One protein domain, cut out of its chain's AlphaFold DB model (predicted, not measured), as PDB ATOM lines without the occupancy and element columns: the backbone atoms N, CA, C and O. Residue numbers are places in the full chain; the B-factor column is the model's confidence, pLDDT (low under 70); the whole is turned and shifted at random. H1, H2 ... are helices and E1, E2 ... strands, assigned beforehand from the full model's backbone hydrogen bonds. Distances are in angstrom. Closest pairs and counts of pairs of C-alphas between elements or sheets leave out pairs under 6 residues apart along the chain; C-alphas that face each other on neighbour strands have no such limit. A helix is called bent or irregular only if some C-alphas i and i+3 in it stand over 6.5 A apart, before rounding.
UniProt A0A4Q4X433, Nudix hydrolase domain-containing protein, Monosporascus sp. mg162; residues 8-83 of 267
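Overview. This is residues 8 to 83 of the 267 residues of the protein "Nudix hydrolase domain-containing protein" of Monosporascus sp. mg162 (UniProt A0A4Q4X433). A small hairpin, E2 and E3, packs along one long helix, H1, and short H2 sits next to the hairpin; before E1, residues 11 to 16 stick out. The printed part has 76 residues, under half in named elements, ordered E1, H1, E2, E3, H2: mixed helices and strands, with E2 and E3 an antiparallel sheet. It is compact, radius of gyration of the C-alphas 13.2 A, spanning 33 by 33 by 20 A.

Along the chain. Find C-alpha 19 at (32.759, -31.507, 51.310), where E1, residues 19 to 21, begins. H1, residues 30 to 47, runs 25.7 A. E2 is residues 61 to 63 and E3 73 to 75. Irregular H2, residues 76 to 82, with C-alphas 77 and 80 7.4 A apart, runs 10.5 A to C-alpha 82 at (31.140, -22.777, 54.554).

Arrangement. E1 pairs with no named strand; residues 8 to 9 pair antiparallel with its residues 19 to 20. The closest C-alphas of H1 and E3, Ser 35 and Gln 73, are 5.2 A apart. In the hairpin, N 62 and O 74 are 2.8 A apart, within hydrogen-bond range. H1 and H2 are close but not clearly touching, about perpendicular at 85 degrees. In H1 every O i to N i+4 pair is within range; H2 has 1 of 3, and 3 of 4 O i to N i+3.

Size, cuts and confidence. C-alphas 13 and 59 are farthest apart, 35.8 A. The link from H1 to E2 is long; the printed part has no cut, and no printed residue is under pLDDT 70.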
ATOM      1  N   GLU A   8      30.381 -33.565  46.380       97.12
ATOM      2  CA  GLU A   8      30.674 -34.889  46.922       97.12
ATOM      3  C   GLU A   8      30.906 -34.765  48.435       97.12
ATOM      4  O   GLU A   8      31.745 -33.981  48.885       97.12
ATOM      5  N   ILE A   9      30.141 -35.513  49.231       96.31
ATOM      6  CA  ILE A   9      30.205 -35.476  50.697       96.31
ATOM      7  C   ILE A   9      30.780 -36.802  51.188       96.31
ATOM      8  O   ILE A   9      30.253 -37.863  50.844       96.31
ATOM      9  N   SER A  10      31.828 -36.745  52.012       96.31
ATOM     10  CA  SER A  10      32.404 -37.937  52.646       96.31
ATOM     11  C   SER A  10      31.349 -38.719  53.430       96.31
ATOM     12  O   SER A  10      30.412 -38.127  53.985       96.31
ATOM     13  N   LYS A  11      31.539 -40.031  53.574       94.31
ATOM     14  CA  LYS A  11      30.601 -40.861  54.345       94.31
ATOM     15  C   LYS A  11      30.558 -40.436  55.825       94.31
ATOM     16  O   LYS A  11      31.545 -39.916  56.348       94.31
ATOM     17  N   PRO A  12      29.442 -40.653  56.550       90.69
ATOM     18  CA  PRO A  12      29.310 -40.204  57.941       90.69
ATOM     19  C   PRO A  12      30.384 -40.739  58.908       90.69
ATOM     20  O   PRO A  12      30.699 -40.089  59.913       90.69
ATOM     21  N   ASP A  13      30.942 -41.907  58.633       94.69
ATOM     22  CA  ASP A  13      31.982 -42.591  59.402       94.69
ATOM     23  C   ASP A  13      33.412 -42.186  59.004       94.69
ATOM     24  O   ASP A  13      34.337 -42.367  59.791       94.69
ATOM     25  N   GLU A  14      33.598 -41.541  57.853       94.62
ATOM     26  CA  GLU A  14      34.910 -41.137  57.342       94.62
ATOM     27  C   GLU A  14      35.495 -39.940  58.113       94.62
ATOM     28  O   GLU A  14      34.775 -39.011  58.507       94.62
ATOM     29  N   ARG A  15      36.810 -39.965  58.373       94.88
ATOM     30  CA  ARG A  15      37.546 -38.889  59.054       94.88
ATOM     31  C   ARG A  15      38.867 -38.595  58.320       94.88
ATOM     32  O   ARG A  15      39.621 -39.538  58.092       94.88
ATOM     33  N   PRO A  16      39.180 -37.320  58.011       91.25
ATOM     34  CA  PRO A  16      38.348 -36.132  58.226       91.25
ATOM     35  C   PRO A  16      37.089 -36.155  57.348       91.25
ATOM     36  O   PRO A  16      37.101 -36.708  56.254       91.25
ATOM     37  N   ARG A  17      35.990 -35.559  57.830       93.25
ATOM     38  CA  ARG A  17      34.815 -35.348  56.975       93.25
ATOM     39  C   ARG A  17      35.138 -34.269  55.950       93.25
ATOM     40  O   ARG A  17      35.732 -33.254  56.306       93.25
ATOM     41  N   THR A  18      34.724 -34.470  54.708       94.31
ATOM     42  CA  THR A  18      34.994 -33.548  53.605       94.31
ATOM     43  C   THR A  18      33.723 -33.212  52.833       94.31
ATOM     44  O   THR A  18      32.789 -34.009  52.722       94.31
ATOM     45  N   VAL A  19      33.704 -31.988  52.313       94.94
ATOM     46  CA  VAL A  19      32.759 -31.507  51.310       94.94
ATOM     47  C   VAL A  19      33.608 -31.066  50.133       94.94
ATOM     48  O   VAL A  19      34.414 -30.144  50.262       94.94
ATOM     49  N   LYS A  20      33.465 -31.743  49.001       95.12
ATOM     50  CA  LYS A  20      34.248 -31.480  47.801       95.12
ATOM     51  C   LYS A  20      33.338 -30.928  46.718       95.12
ATOM     52  O   LYS A  20      32.389 -31.583  46.301       95.12
ATOM     53  N   LEU A  21      33.645 -29.721  46.266       95.44
ATOM     54  CA  LEU A  21      32.979 -29.107  45.127       95.44
ATOM     55  C   LEU A  21      33.482 -29.739  43.823       95.44
ATOM     56  O   LEU A  21      34.690 -29.917  43.643       95.44
ATOM     57  N   LEU A  22      32.557 -30.085  42.932       95.50
ATOM     58  CA  LEU A  22      32.842 -30.685  41.634       95.50
ATOM     59  C   LEU A  22      32.713 -29.635  40.526       95.50
ATOM     60  O   LEU A  22      31.753 -28.869  40.484       95.50
ATOM     61  N   ASP A  23      33.668 -29.630  39.595       94.94
ATOM     62  CA  ASP A  23      33.612 -28.772  38.412       94.94
ATOM     63  C   ASP A  23      32.803 -29.437  37.292       94.94
ATOM     64  O   ASP A  23      33.310 -30.272  36.539       94.94
ATOM     65  N   SER A  24      31.544 -29.026  37.145       94.44
ATOM     66  CA  SER A  24      30.652 -29.521  36.091       94.44
ATOM     67  C   SER A  24      31.051 -29.066  34.680       94.44
ATOM     68  O   SER A  24      30.600 -29.651  33.691       94.44
ATOM     69  N   SER A  25      31.924 -28.059  34.549       94.56
ATOM     70  CA  SER A  25      32.418 -27.592  33.249       94.56
ATOM     71  C   SER A  25      33.516 -28.487  32.663       94.56
ATOM     72  O   SER A  25      33.783 -28.397  31.459       94.56
ATOM     73  N   ASN A  26      34.113 -29.363  33.485       92.38
ATOM     74  CA  ASN A  26      35.302 -30.161  33.170       92.38
ATOM     75  C   ASN A  26      36.491 -29.293  32.712       92.38
ATOM     76  O   ASN A  26      37.089 -29.552  31.668       92.38
ATOM     77  N   GLY A  27      36.808 -28.232  33.456       92.25
ATOM     78  CA  GLY A  27      37.952 -27.356  33.191       92.25
ATOM     79  C   GLY A  27      37.716 -26.269  32.142       92.25
ATOM     80  O   GLY A  27      38.623 -25.486  31.873       92.25
ATOM     81  N   ARG A  28      36.530 -26.209  31.526       94.00
ATOM     82  CA  ARG A  28      36.220 -25.201  30.494       94.00
ATOM     83  C   ARG A  28      35.883 -23.837  31.086       94.00
ATOM     84  O   ARG A  28      36.213 -22.828  30.480       94.00
ATOM     85  N   ASP A  29      35.214 -23.831  32.235       94.62
ATOM     86  CA  ASP A  29      34.811 -22.629  32.962       94.62
ATOM     87  C   ASP A  29      34.620 -22.960  34.450       94.62
ATOM     88  O   ASP A  29      33.528 -22.878  35.021       94.62
ATOM     89  N   THR A  30      35.703 -23.435  35.070       95.06
ATOM     90  CA  THR A  30      35.690 -23.940  36.449       95.06
ATOM     91  C   THR A  30      35.163 -22.903  37.434       95.06
ATOM     92  O   THR A  30      34.411 -23.244  38.344       95.06
ATOM     93  N   SER A  31      35.526 -21.634  37.244       94.75
ATOM     94  CA  SER A  31      35.178 -20.541  38.151       94.75
ATOM     95  C   SER A  31      33.671 -20.279  38.179       94.75
ATOM     96  O   SER A  31      33.060 -20.237  39.256       94.75
ATOM     97  N   ALA A  32      33.051 -20.166  36.998       95.69
ATOM     98  CA  ALA A  32      31.615 -19.946  36.884       95.69
ATOM     99  C   ALA A  32      30.822 -21.182  37.320       95.69
ATOM    100  O   ALA A  32      29.848 -21.048  38.060       95.69
ATOM    101  N   ALA A  33      31.262 -22.387  36.937       97.00
ATOM    102  CA  ALA A  33      30.614 -23.633  37.344       97.00
ATOM    103  C   ALA A  33      30.612 -23.815  38.871       97.00
ATOM    104  O   ALA A  33      29.571 -24.119  39.456       97.00
ATOM    105  N   CYS A  34      31.746 -23.556  39.530       97.06
ATOM    106  CA  CYS A  34      31.858 -23.606  40.987       97.06
ATOM    107  C   CYS A  34      30.953 -22.572  41.674       97.06
ATOM    108  O   CYS A  34      30.240 -22.899  42.624       97.06
ATOM    109  N   SER A  35      30.949 -21.329  41.186       97.19
ATOM    110  CA  SER A  35      30.115 -20.261  41.756       97.19
ATOM    111  C   SER A  35      28.620 -20.553  41.572       97.19
ATOM    112  O   SER A  35      27.826 -20.371  42.496       97.19
ATOM    113  N   ALA A  36      28.227 -21.099  40.417       97.38
ATOM    114  CA  ALA A  36      26.854 -21.527  40.151       97.38
ATOM    115  C   ALA A  36      26.413 -22.684  41.065       97.38
ATOM    116  O   ALA A  36      25.278 -22.691  41.548       97.38
ATOM    117  N   ALA A  37      27.307 -23.634  41.355       97.88
ATOM    118  CA  ALA A  37      27.041 -24.714  42.301       97.88
ATOM    119  C   ALA A  37      26.783 -24.183  43.723       97.88
ATOM    120  O   ALA A  37      25.797 -24.584  44.351       97.88
ATOM    121  N   PHE A  38      27.599 -23.234  44.207       97.69
ATOM    122  CA  PHE A  38      27.340 -22.542  45.476       97.69
ATOM    123  C   PHE A  38      26.002 -21.801  45.461       97.69
ATOM    124  O   PHE A  38      25.200 -21.971  46.379       97.69
ATOM    125  N   ALA A  39      25.726 -21.022  44.413       97.56
ATOM    126  CA  ALA A  39      24.473 -20.281  44.293       97.56
ATOM    127  C   ALA A  39      23.251 -21.208  44.380       97.56
ATOM    128  O   ALA A  39      22.313 -20.923  45.121       97.56
ATOM    129  N   LYS A  40      23.287 -22.360  43.700       97.75
ATOM    130  CA  LYS A  40      22.201 -23.349  43.702       97.75
ATOM    131  C   LYS A  40      21.948 -23.950  45.088       97.75
ATOM    132  O   LYS A  40      20.796 -24.008  45.519       97.75
ATOM    133  N   VAL A  41      22.995 -24.379  45.803       97.94
ATOM    134  CA  VAL A  41      22.834 -24.959  47.151       97.94
ATOM    135  C   VAL A  41      22.399 -23.907  48.178       97.94
ATOM    136  O   VAL A  41      21.563 -24.195  49.036       97.94
ATOM    137  N   ILE A  42      22.904 -22.674  48.067       97.94
ATOM    138  CA  ILE A  42      22.524 -21.558  48.941       97.94
ATOM    139  C   ILE A  42      21.073 -21.150  48.687       97.94
ATOM    140  O   ILE A  42      20.329 -20.958  49.647       97.94
ATOM    141  N   GLN A  43      20.646 -21.073  47.424       97.56
ATOM    142  CA  GLN A  43      19.262 -20.752  47.075       97.56
ATOM    143  C   GLN A  43      18.300 -21.809  47.624       97.56
ATOM    144  O   GLN A  43      17.331 -21.462  48.291       97.56
ATOM    145  N   ALA A  44      18.612 -23.098  47.459       97.56
ATOM    146  CA  ALA A  44      17.806 -24.169  48.043       97.56
ATOM    147  C   ALA A  44      17.735 -24.074  49.582       97.56
ATOM    148  O   ALA A  44      16.694 -24.352  50.180       97.56
ATOM    149  N   ALA A  45      18.825 -23.664  50.241       97.56
ATOM    150  CA  ALA A  45      18.851 -23.466  51.690       97.56
ATOM    151  C   ALA A  45      18.034 -22.241  52.136       97.56
ATOM    152  O   ALA A  45      17.381 -22.294  53.179       97.56
ATOM    153  N   HIS A  46      18.055 -21.165  51.347       96.94
ATOM    154  CA  HIS A  46      17.249 -19.963  51.543       96.94
ATOM    155  C   HIS A  46      15.753 -20.259  51.386       96.94
ATOM    156  O   HIS A  46      14.979 -19.997  52.306       96.94
ATOM    157  N   ASP A  47      15.359 -20.885  50.274       96.69
ATOM    158  CA  ASP A  47      13.966 -21.238  49.975       96.69
ATOM    159  C   ASP A  47      13.397 -22.191  51.034       96.69
ATOM    160  O   ASP A  47      12.267 -22.031  51.498       96.69
ATOM    161  N   GLY A  48      14.218 -23.149  51.476       96.75
ATOM    162  CA  GLY A  48      13.887 -24.078  52.554       96.75
ATOM    163  C   GLY A  48      13.971 -23.483  53.962       96.75
ATOM    164  O   GLY A  48      13.677 -24.196  54.919       96.75
ATOM    165  N   ARG A  49      14.385 -22.213  54.111       94.75
ATOM    166  CA  ARG A  49      14.608 -21.523  55.398       94.75
ATOM    167  C   ARG A  49      15.445 -22.355  56.377       94.75
ATOM    168  O   ARG A  49      15.152 -22.413  57.568       94.75
ATOM    169  N   VAL A  50      16.475 -23.021  55.856       96.31
ATOM    170  CA  VAL A  50      17.282 -24.001  56.601       96.31
ATOM    171  C   VAL A  50      18.165 -23.325  57.651       96.31
ATOM    172  O   VAL A  50      18.427 -23.915  58.694       96.31
ATOM    173  N   PHE A  51      18.620 -22.102  57.368       94.31
ATOM    174  CA  PHE A  51      19.550 -21.349  58.206       94.31
ATOM    175  C   PHE A  51      19.037 -19.926  58.445       94.31
ATOM    176  O   PHE A  51      18.560 -19.259  57.522       94.31
ATOM    177  N   GLN A  52      19.189 -19.436  59.671       91.31
ATOM    178  CA  GLN A  52      18.870 -18.077  60.088       91.31
ATOM    179  C   GLN A  52      19.714 -17.035  59.345       91.31
ATOM    180  O   GLN A  52      19.205 -15.956  59.027       91.31
ATOM    181  N   SER A  53      20.983 -17.330  59.042       89.75
ATOM    182  CA  SER A  53      21.844 -16.392  58.300       89.75
ATOM    183  C   SER A  53      21.313 -16.111  56.890       89.75
ATOM    184  O   SER A  53      21.495 -15.016  56.362       89.75
ATOM    185  N   LEU A  54      20.575 -17.064  56.312       93.88
ATOM    186  CA  LEU A  54      19.971 -16.969  54.986       93.88
ATOM    187  C   LEU A  54      18.516 -16.487  55.030       93.88
ATOM    188  O   LEU A  54      17.831 -16.582  54.027       93.88
ATOM    189  N   SER A  55      18.002 -15.971  56.150       88.50
ATOM    190  CA  SER A  55      16.576 -15.615  56.257       88.50
ATOM    191  C   SER A  55      16.175 -14.330  55.514       88.50
ATOM    192  O   SER A  55      14.986 -14.037  55.393       88.50
ATOM    193  N   ARG A  56      17.145 -13.512  55.088       83.38
ATOM    194  CA  ARG A  56      16.937 -12.249  54.357       83.38
ATOM    195  C   ARG A  56      17.279 -12.418  52.879       83.38
ATOM    196  O   ARG A  56      17.848 -13.431  52.483       83.38
ATOM    197  N   ALA A  57      16.943 -11.404  52.082       85.62
ATOM    198  CA  ALA A  57      17.332 -11.342  50.681       85.62
ATOM    199  C   ALA A  57      18.841 -11.580  50.531       85.62
ATOM    200  O   ALA A  57      19.653 -10.932  51.195       85.62
ATOM    201  N   LEU A  58      19.194 -12.521  49.660       89.25
ATOM    202  CA  LEU A  58      20.573 -12.859  49.351       89.25
ATOM    203  C   LEU A  58      21.170 -11.730  48.504       89.25
ATOM    204  O   LEU A  58      20.830 -11.578  47.332       89.25
ATOM    205  N   ARG A  59      22.033 -10.922  49.114       86.62
ATOM    206  CA  ARG A  59      22.731  -9.809  48.468       86.62
ATOM    207  C   ARG A  59      24.225 -10.016  48.593       86.62
ATOM    208  O   ARG A  59      24.660 -10.572  49.598       86.62
ATOM    209  N   GLU A  60      24.938  -9.518  47.586       91.56
ATOM    210  CA  GLU A  60      26.399  -9.505  47.501       91.56
ATOM    211  C   GLU A  60      27.039 -10.896  47.545       91.56
ATOM    212  O   GLU A  60      26.586 -11.829  48.212       91.56
ATOM    213  N   ASP A  61      28.136 -11.036  46.820       96.12
ATOM    214  CA  ASP A  61      28.962 -12.227  46.887       96.12
ATOM    215  C   ASP A  61      30.292 -11.886  47.551       96.12
ATOM    216  O   ASP A  61      30.799 -10.773  47.434       96.12
ATOM    217  N   TYR A  62      30.850 -12.859  48.259       95.62
ATOM    218  CA  TYR A  62      32.228 -12.874  48.713       95.62
ATOM    219  C   TYR A  62      33.037 -13.814  47.836       95.62
ATOM    220  O   TYR A  62      32.606 -14.922  47.506       95.62
ATOM    221  N   ARG A  63      34.250 -13.376  47.503       95.19
ATOM    222  CA  ARG A  63      35.250 -14.212  46.850       95.19
ATOM    223  C   ARG A  63      35.801 -15.221  47.852       95.19
ATOM    224  O   ARG A  63      36.211 -14.852  48.949       95.19
ATOM    225  N   ILE A  64      35.892 -16.479  47.436       95.50
ATOM    226  CA  ILE A  64      36.595 -17.528  48.171       95.50
ATOM    227  C   ILE A  64      38.095 -17.322  47.969       95.50
ATOM    228  O   ILE A  64      38.637 -17.535  46.878       95.50
ATOM    229  N   LEU A  65      38.769 -16.871  49.024       94.44
ATOM    230  CA  LEU A  65      40.219 -16.741  49.021       94.44
ATOM    231  C   LEU A  65      40.899 -18.110  48.883       94.44
ATOM    232  O   LEU A  65      40.376 -19.141  49.299       94.44
ATOM    233  N   GLY A  66      42.050 -18.112  48.216       92.56
ATOM    234  CA  GLY A  66      42.819 -19.318  47.910       92.56
ATOM    235  C   GLY A  66      42.160 -20.359  47.000       92.56
ATOM    236  O   GLY A  66      42.664 -21.473  46.871       92.56
ATOM    237  N   ALA A  67      41.063 -20.019  46.320       92.12
ATOM    238  CA  ALA A  67      40.556 -20.846  45.231       92.12
ATOM    239  C   ALA A  67      41.564 -20.882  44.064       92.12
ATOM    240  O   ALA A  67      41.997 -19.831  43.596       92.12
ATOM    241  N   LYS A  68      41.887 -22.084  43.558       85.12
ATOM    242  CA  LYS A  68      42.877 -22.312  42.479       85.12
ATOM    243  C   LYS A  68      42.517 -21.685  41.130       85.12
ATOM    244  O   LYS A  68      43.405 -21.367  40.348       85.12
ATOM    245  N   TYR A  69      41.226 -21.516  40.866       84.94
ATOM    246  CA  TYR A  69      40.693 -20.925  39.636       84.94
ATOM    247  C   TYR A  69      39.834 -19.709  39.998       84.94
ATOM    248  O   TYR A  69      38.610 -19.796  39.923       84.94
ATOM    249  N   PRO A  70      40.431 -18.619  40.512       79.44
ATOM    250  CA  PRO A  70      39.665 -17.468  40.963       79.44
ATOM    251  C   PRO A  70      39.138 -16.642  39.771       79.44
ATOM    252  O   PRO A  70      39.824 -16.574  38.749       79.44
ATOM    253  N   PRO A  71      37.992 -15.949  39.917       87.88
ATOM    254  CA  PRO A  71      37.212 -15.786  41.150       87.88
ATOM    255  C   PRO A  71      36.105 -16.845  41.337       87.88
ATOM    256  O   PRO A  71      35.105 -16.861  40.623       87.88
ATOM    257  N   VAL A  72      36.228 -17.692  42.366       95.19
ATOM    258  CA  VAL A  72      35.087 -18.479  42.872       95.19
ATOM    259  C   VAL A  72      34.405 -17.671  43.964       95.19
ATOM    260  O   VAL A  72      35.089 -17.148  44.845       95.19
ATOM    261  N   GLN A  73      33.081 -17.575  43.921       96.44
ATOM    262  CA  GLN A  73      32.321 -16.732  44.837       96.44
ATOM    263  C   GLN A  73      31.051 -17.397  45.368       96.44
ATOM    264  O   GLN A  73      30.531 -18.348  44.781       96.44
ATOM    265  N   LEU A  74      30.572 -16.899  46.508       96.69
ATOM    266  CA  LEU A  74      29.330 -17.326  47.151       96.69
ATOM    267  C   LEU A  74      28.660 -16.162  47.880       96.69
ATOM    268  O   LEU A  74      29.314 -15.167  48.186       96.69
ATOM    269  N   LYS A  75      27.377 -16.301  48.227       96.50
ATOM    270  CA  LYS A  75      26.640 -15.243  48.933       96.50
ATOM    271  C   LYS A  75      27.266 -14.932  50.287       96.50
ATOM    272  O   LYS A  75      27.462 -15.843  51.092       96.50
ATOM    273  N   ARG A  76      27.478 -13.644  50.580       93.81
ATOM    274  CA  ARG A  76      28.067 -13.156  51.845       93.81
ATOM    275  C   ARG A  76      27.414 -13.779  53.084       93.81
ATOM    276  O   ARG A  76      28.100 -14.253  53.985       93.81
ATOM    277  N   SER A  77      26.084 -13.860  53.104       92.44
ATOM    278  CA  SER A  77      25.300 -14.439  54.208       92.44
ATOM    279  C   SER A  77      25.527 -15.940  54.448       92.44
ATOM    280  O   SER A  77      25.167 -16.461  55.507       92.44
ATOM    281  N   ALA A  78      26.125 -16.646  53.484       95.12
ATOM    282  CA  ALA A  78      26.476 -18.056  53.580       95.12
ATOM    283  C   ALA A  78      27.945 -18.292  53.966       95.12
ATOM    284  O   ALA A  78      28.297 -19.432  54.260       95.12
ATOM    285  N   ALA A  79      28.803 -17.264  53.993       94.19
ATOM    286  CA  ALA A  79      30.247 -17.436  54.165       94.19
ATOM    287  C   ALA A  79      30.618 -18.209  55.442       94.19
ATOM    288  O   ALA A  79      31.372 -19.181  55.373       94.19
ATOM    289  N   GLY A  80      29.994 -17.871  56.575       93.00
ATOM    290  CA  GLY A  80      30.190 -18.594  57.836       93.00
ATOM    291  C   GLY A  80      29.729 -20.057  57.796       93.00
ATOM    292  O   GLY A  80      30.331 -20.900  58.452       93.00
ATOM    293  N   LEU A  81      28.709 -20.400  56.995       95.00
ATOM    294  CA  LEU A  81      28.231 -21.788  56.859       95.00
ATOM    295  C   LEU A  81      29.254 -22.683  56.149       95.00
ATOM    296  O   LEU A  81      29.276 -23.892  56.374       95.00
ATOM    297  N   PHE A  82      30.073 -22.090  55.281       94.81
ATOM    298  CA  PHE A  82      31.140 -22.777  54.554       94.81
ATOM    299  C   PHE A  82      32.516 -22.610  55.209       94.81
ATOM    300  O   PHE A  82      33.471 -23.232  54.751       94.81
ATOM    301  N   GLY A  83      32.625 -21.799  56.267       94.38
ATOM    302  CA  GLY A  83      33.873 -21.569  56.997       94.38
ATOM    303  C   GLY A  83      34.991 -20.974  56.137       94.38
ATOM    304  O   GLY A  83      36.160 -21.238  56.405       94.38
TER     305      GLY A  83